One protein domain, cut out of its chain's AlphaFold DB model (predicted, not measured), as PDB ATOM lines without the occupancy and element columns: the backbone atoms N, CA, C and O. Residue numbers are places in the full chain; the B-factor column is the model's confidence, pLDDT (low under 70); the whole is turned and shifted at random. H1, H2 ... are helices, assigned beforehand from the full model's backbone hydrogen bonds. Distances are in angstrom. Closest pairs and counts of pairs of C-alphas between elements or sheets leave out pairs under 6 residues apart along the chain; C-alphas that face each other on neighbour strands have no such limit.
ATOM      1  N   PHE A 314     159.639 158.392 111.897       78.12
ATOM      2  CA  PHE A 314     158.809 157.287 112.359       78.12
ATOM      3  C   PHE A 314     157.402 157.463 111.786       78.12
ATOM      4  O   PHE A 314     156.674 158.377 112.176       78.12
ATOM      5  N   VAL A 315     157.046 156.627 110.811       86.25
ATOM      6  CA  VAL A 315     155.764 156.711 110.102       86.25
ATOM      7  C   VAL A 315     154.823 155.606 110.563       86.25
ATOM      8  O   VAL A 315     155.217 154.450 110.691       86.25
ATOM      9  N   PHE A 316     153.564 155.967 110.783       87.50
ATOM     10  CA  PHE A 316     152.495 155.013 111.057       87.50
ATOM     11  C   PHE A 316     151.744 154.738 109.762       87.50
ATOM     12  O   PHE A 316     151.349 155.666 109.055       87.50
ATOM     13  N   ILE A 317     151.563 153.460 109.448       88.81
ATOM     14  CA  ILE A 317     150.885 153.011 108.235       88.81
ATOM     15  C   ILE A 317     149.602 152.300 108.658       88.81
ATOM     16  O   ILE A 317     149.624 151.434 109.528       88.81
ATOM     17  N   ALA A 318     148.492 152.664 108.024       91.31
ATOM     18  CA  ALA A 318     147.212 151.978 108.150       91.31
ATOM     19  C   ALA A 318     146.838 151.316 106.815       91.31
ATOM     20  O   ALA A 318     147.448 151.581 105.777       91.31
ATOM     21  N   ASN A 319     145.821 150.452 106.834       89.69
ATOM     22  CA  ASN A 319     145.274 149.872 105.610       89.69
ATOM     23  C   ASN A 319     144.838 150.981 104.629       89.69
ATOM     24  O   ASN A 319     144.260 151.983 105.051       89.69
ATOM     25  N   LYS A 320     145.085 150.792 103.325       91.81
ATOM     26  CA  LYS A 320     144.757 151.769 102.269       91.81
ATOM     27  C   LYS A 320     143.281 152.191 102.243       91.81
ATOM     28  O   LYS A 320     142.987 153.305 101.816       91.81
ATOM     29  N   ASP A 321     142.381 151.313 102.685       92.75
ATOM     30  CA  ASP A 321     140.934 151.541 102.689       92.75
ATOM     31  C   ASP A 321     140.458 152.246 103.975       92.75
ATOM     32  O   ASP A 321     139.288 152.598 104.093       92.75
ATOM     33  N   ASN A 322     141.360 152.509 104.930       93.69
ATOM     34  CA  ASN A 322     141.056 153.291 106.122       93.69
ATOM     35  C   ASN A 322     140.842 154.780 105.770       93.69
ATOM     36  O   ASN A 322     141.746 155.424 105.213       93.69
ATOM     37  N   PRO A 323     139.664 155.361 106.083       93.50
ATOM     38  CA  PRO A 323     139.381 156.755 105.761       93.50
ATOM     39  C   PRO A 323     140.147 157.752 106.640       93.50
ATOM     40  O   PRO A 323     140.307 158.900 106.224       93.50
ATOM     41  N   VAL A 324     140.653 157.342 107.811       94.88
ATOM     42  CA  VAL A 324     141.382 158.217 108.741       94.88
ATOM     43  C   VAL A 324     142.689 158.690 108.103       94.88
ATOM     44  O   VAL A 324     143.542 157.893 107.718       94.88
ATOM     45  N   LYS A 325     142.842 160.014 107.963       91.19
ATOM     46  CA  LYS A 325     143.994 160.641 107.283       91.19
ATOM     47  C   LYS A 325     145.041 161.222 108.221       91.19
ATOM     48  O   LYS A 325     146.161 161.473 107.789       91.19
ATOM     49  N   ASN A 326     144.685 161.473 109.472       92.56
ATOM     50  CA  ASN A 326     145.596 162.005 110.471       92.56
ATOM     51  C   ASN A 326     145.205 161.487 111.852       92.56
ATOM     52  O   ASN A 326     144.043 161.181 112.103       92.56
ATOM     53  N   LEU A 327     146.206 161.386 112.718       94.31
ATOM     54  CA  LEU A 327     146.051 161.084 114.130       94.31
ATOM     55  C   LEU A 327     146.980 162.008 114.909       94.31
ATOM     56  O   LEU A 327     148.106 162.274 114.476       94.31
ATOM     57  N   SER A 328     146.521 162.483 116.061       94.31
ATOM     58  CA  SER A 328     147.394 163.160 117.014       94.31
ATOM     59  C   SER A 328     148.341 162.154 117.678       94.31
ATOM     60  O   SER A 328     148.083 160.947 117.718       94.31
ATOM     61  N   VAL A 329     149.442 162.647 118.247       90.31
ATOM     62  CA  VAL A 329     150.387 161.803 118.995       90.31
ATOM     63  C   VAL A 329     149.695 161.127 120.184       90.31
ATOM     64  O   VAL A 329     149.981 159.974 120.503       90.31
ATOM     65  N   GLU A 330     148.758 161.817 120.831       90.00
ATOM     66  CA  GLU A 330     147.953 161.296 121.938       90.00
ATOM     67  C   GLU A 330     147.052 160.149 121.482       90.00
ATOM     68  O   GLU A 330     146.999 159.124 122.158       90.00
ATOM     69  N   GLN A 331     146.402 160.280 120.320       93.06
ATOM     70  CA  GLN A 331     145.571 159.217 119.751       93.06
ATOM     71  C   GLN A 331     146.409 157.989 119.395       93.06
ATOM     72  O   GLN A 331     146.029 156.875 119.736       93.06
ATOM     73  N   ILE A 332     147.583 158.182 118.789       92.31
ATOM     74  CA  ILE A 332     148.511 157.083 118.490       92.31
ATOM     75  C   ILE A 332     148.919 156.358 119.780       92.31
ATOM     76  O   ILE A 332     148.859 155.132 119.843       92.31
ATOM     77  N   ARG A 333     149.290 157.094 120.836       85.06
ATOM     78  CA  ARG A 333     149.619 156.489 122.139       85.06
ATOM     79  C   ARG A 333     148.439 155.721 122.727       85.06
ATOM     80  O   ARG A 333     148.641 154.629 123.243       85.06
ATOM     81  N   ALA A 334     147.232 156.273 122.653       83.00
ATOM     82  CA  ALA A 334     146.029 155.628 123.164       83.00
ATOM     83  C   ALA A 334     145.687 154.344 122.387       83.00
ATOM     84  O   ALA A 334     145.304 153.357 123.010       83.00
ATOM     85  N   ILE A 335     145.909 154.325 121.066       89.75
ATOM     86  CA  ILE A 335     145.772 153.129 120.223       89.75
ATOM     87  C   ILE A 335     146.734 152.031 120.681       89.75
ATOM     88  O   ILE A 335     146.313 150.928 121.021       89.75
ATOM     89  N   TYR A 336     148.031 152.337 120.757       86.12
ATOM     90  CA  TYR A 336     149.041 151.348 121.149       86.12
ATOM     91  C   TYR A 336     148.980 150.963 122.638       86.12
ATOM     92  O   TYR A 336     149.506 149.923 123.021       86.12
ATOM     93  N   ALA A 337     148.305 151.756 123.475       80.75
ATOM     94  CA  ALA A 337     147.993 151.413 124.863       80.75
ATOM     95  C   ALA A 337     146.686 150.607 125.026       80.75
ATOM     96  O   ALA A 337     146.318 150.296 126.159       80.75
ATOM     97  N   GLY A 338     145.956 150.322 123.939       81.81
ATOM     98  CA  GLY A 338     144.665 149.619 123.968       81.81
ATOM     99  C   GLY A 338     143.497 150.441 124.532       81.81
ATOM    100  O   GLY A 338     142.446 149.894 124.856       81.81
ATOM    101  N   GLN A 339     143.672 151.755 124.695       81.94
ATOM    102  CA  GLN A 339     142.623 152.662 125.178       81.94
ATOM    103  C   GLN A 339     141.657 153.068 124.066       81.94
ATOM    104  O   GLN A 339     140.477 153.243 124.341       81.94
ATOM    105  N   ILE A 340     142.175 153.218 122.845       87.19
ATOM    106  CA  ILE A 340     141.394 153.358 121.617       87.19
ATOM    107  C   ILE A 340     141.571 152.052 120.857       87.19
ATOM    108  O   ILE A 340     142.695 151.701 120.495       87.19
ATOM    109  N   ASN A 341     140.487 151.329 120.625       90.50
ATOM    110  CA  ASN A 341     140.534 150.028 119.960       90.50
ATOM    111  C   ASN A 341     139.600 149.944 118.753       90.50
ATOM    112  O   ASN A 341     139.593 148.919 118.077       90.50
ATOM    113  N   ASN A 342     138.883 151.022 118.430       93.25
ATOM    114  CA  ASN A 342     138.043 151.097 117.247       93.25
ATOM    115  C   ASN A 342     138.271 152.404 116.469       93.25
ATOM    116  O   ASN A 342     138.380 153.494 117.033       93.25
ATOM    117  N   TRP A 343     138.332 152.305 115.139       95.69
ATOM    118  CA  TRP A 343     138.563 153.443 114.249       95.69
ATOM    119  C   TRP A 343     137.468 154.513 114.359       95.69
ATOM    120  O   TRP A 343     137.759 155.693 114.151       95.69
ATOM    121  N   GLN A 344     136.246 154.150 114.760       95.44
ATOM    122  CA  GLN A 344     135.147 155.092 114.975       95.44
ATOM    123  C   GLN A 344     135.469 156.135 116.058       95.44
ATOM    124  O   GLN A 344     135.020 157.278 115.970       95.44
ATOM    125  N   GLU A 345     136.297 155.788 117.045       94.50
ATOM    126  CA  GLU A 345     136.706 156.691 118.130       94.50
ATOM    127  C   GLU A 345     137.614 157.836 117.651       94.50
ATOM    128  O   GLU A 345     137.770 158.852 118.328       94.50
ATOM    129  N   VAL A 346     138.205 157.686 116.462       95.50
ATOM    130  CA  VAL A 346     139.111 158.662 115.836       95.50
ATOM    131  C   VAL A 346     138.586 159.151 114.482       95.50
ATOM    132  O   VAL A 346     139.345 159.669 113.665       95.50
ATOM    133  N   GLY A 347     137.274 159.023 114.251       93.12
ATOM    134  CA  GLY A 347     136.596 159.540 113.058       93.12
ATOM    135  C   GLY A 347     136.661 158.631 111.829       93.12
ATOM    136  O   GLY A 347     136.460 159.106 110.713       93.12
ATOM    137  N   GLY A 348     136.968 157.348 112.016       94.75
ATOM    138  CA  GLY A 348     136.896 156.317 110.984       94.75
ATOM    139  C   GLY A 348     135.576 155.544 110.979       94.75
ATOM    140  O   GLY A 348     134.604 155.911 111.636       94.75
ATOM    141  N   GLU A 349     135.561 154.449 110.222       95.00
ATOM    142  CA  GLU A 349     134.460 153.480 110.220       95.00
ATOM    143  C   GLU A 349     134.460 152.635 111.502       95.00
ATOM    144  O   GLU A 349     135.450 152.591 112.234       95.00
ATOM    145  N   ASN A 350     133.362 151.919 111.757       95.44
ATOM    146  CA  ASN A 350     133.270 150.967 112.867       95.44
ATOM    147  C   ASN A 350     134.078 149.689 112.576       95.44
ATOM    148  O   ASN A 350     133.519 148.641 112.241       95.44
ATOM    149  N   TRP A 351     135.399 149.806 112.672       91.88
ATOM    150  CA  TRP A 351     136.373 148.737 112.482       91.88
ATOM    151  C   TRP A 351     137.320 148.677 113.672       91.88
ATOM    152  O   TRP A 351     137.820 149.709 114.124       91.88
ATOM    153  N   ASP A 352     137.632 147.470 114.124       90.50
ATOM    154  CA  ASP A 352     138.604 147.275 115.194       90.50
ATOM    155  C   ASP A 352     140.018 147.674 114.738       90.50
ATOM    156  O   ASP A 352     140.402 147.527 113.570       90.50
ATOM    157  N   ILE A 353     140.808 148.193 115.676       90.12
ATOM    158  CA  ILE A 353     142.200 148.570 115.458       90.12
ATOM    159  C   ILE A 353     143.103 147.436 115.922       90.12
ATOM    160  O   ILE A 353     143.067 147.016 117.076       90.12
ATOM    161  N   ILE A 354     143.981 146.996 115.025       85.62
ATOM    162  CA  ILE A 354     145.039 146.033 115.331       85.62
ATOM    163  C   ILE A 354     146.375 146.768 115.235       85.62
ATOM    164  O   ILE A 354     146.846 147.092 114.143       85.62
ATOM    165  N   GLY A 355     146.960 147.079 116.393       83.31
ATOM    166  CA  GLY A 355     148.262 147.733 116.492       83.31
ATOM    167  C   GLY A 355     149.399 146.742 116.263       83.31
ATOM    168  O   GLY A 355     149.655 145.882 117.101       83.31
ATOM    169  N   TYR A 356     150.109 146.876 115.145       79.81
ATOM    170  CA  TYR A 356     151.314 146.093 114.876       79.81
ATOM    171  C   TYR A 356     152.515 146.698 115.602       79.81
ATOM    172  O   TYR A 356     152.836 147.871 115.392       79.81
ATOM    173  N   GLN A 357     153.185 145.895 116.427       74.81
ATOM    174  CA  GLN A 357     154.401 146.265 117.150       74.81
ATOM    175  C   GLN A 357     155.479 145.195 116.972       74.81
ATOM    176  O   GLN A 357     155.164 144.023 116.758       74.81
ATOM    177  N   ARG A 358     156.748 145.608 117.035       67.50
ATOM    178  CA  ARG A 358     157.876 144.666 117.018       67.50
ATOM    179  C   ARG A 358     157.957 143.973 118.391       67.50
ATOM    180  O   ARG A 358     157.837 144.698 119.381       67.50
ATOM    181  N   PRO A 359     158.116 142.638 118.455       56.66
ATOM    182  CA  PRO A 359     158.194 141.892 119.712       56.66
ATOM    183  C   PRO A 359     159.464 142.183 120.523       56.66
ATOM    184  O   PRO A 359     160.494 142.577 119.919       56.66
TER     185      PRO A 359
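What this domain is: This is residues 314 to 359 of the 359 residues of the protein "Phosphate binding protein" of Budvicia aquatica (UniProt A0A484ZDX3). This model has little regular structure: two short helices, H1 and H2, lie near each other at one side of a small body made mostly of loops. Residues 314 to 328 lead in as one long loop, and residues 347 to 359 lead out as another. The printed part has 46 residues, with H1 then H2 and no named strand; its class is all helix, though only 12 residues are in named elements. It is compact, with a radius of gyration of the C-alphas of 10.0 A, and rounded, spanning 27 by 21 by 18 A.

How they stand to each other: Look first at H1, residues 329 to 336, where every O i to N i+4 pair is within hydrogen-bond range. Past a short link of 6 residues comes H2, residues 343 to 346, too short for any such pair; its one O i to N i+3 pair is within range. The two are close but not clearly touching: their closest C-alphas, those of Gln 331 and Val 346, are 7.6 A apart.

Where its parts are: Find C-alpha 329 at (150.387, 161.803, 118.995); from there H1 runs 10.8 A to C-alpha 336. H2 ends at C-alpha 346, (139.111, 158.662, 115.836).

The domain as a whole: The C-alphas farthest apart, those of Gly 347 and Pro 359, are 28.7 A apart. The printed part has no cut; residues 358 to 359 are under pLDDT 70.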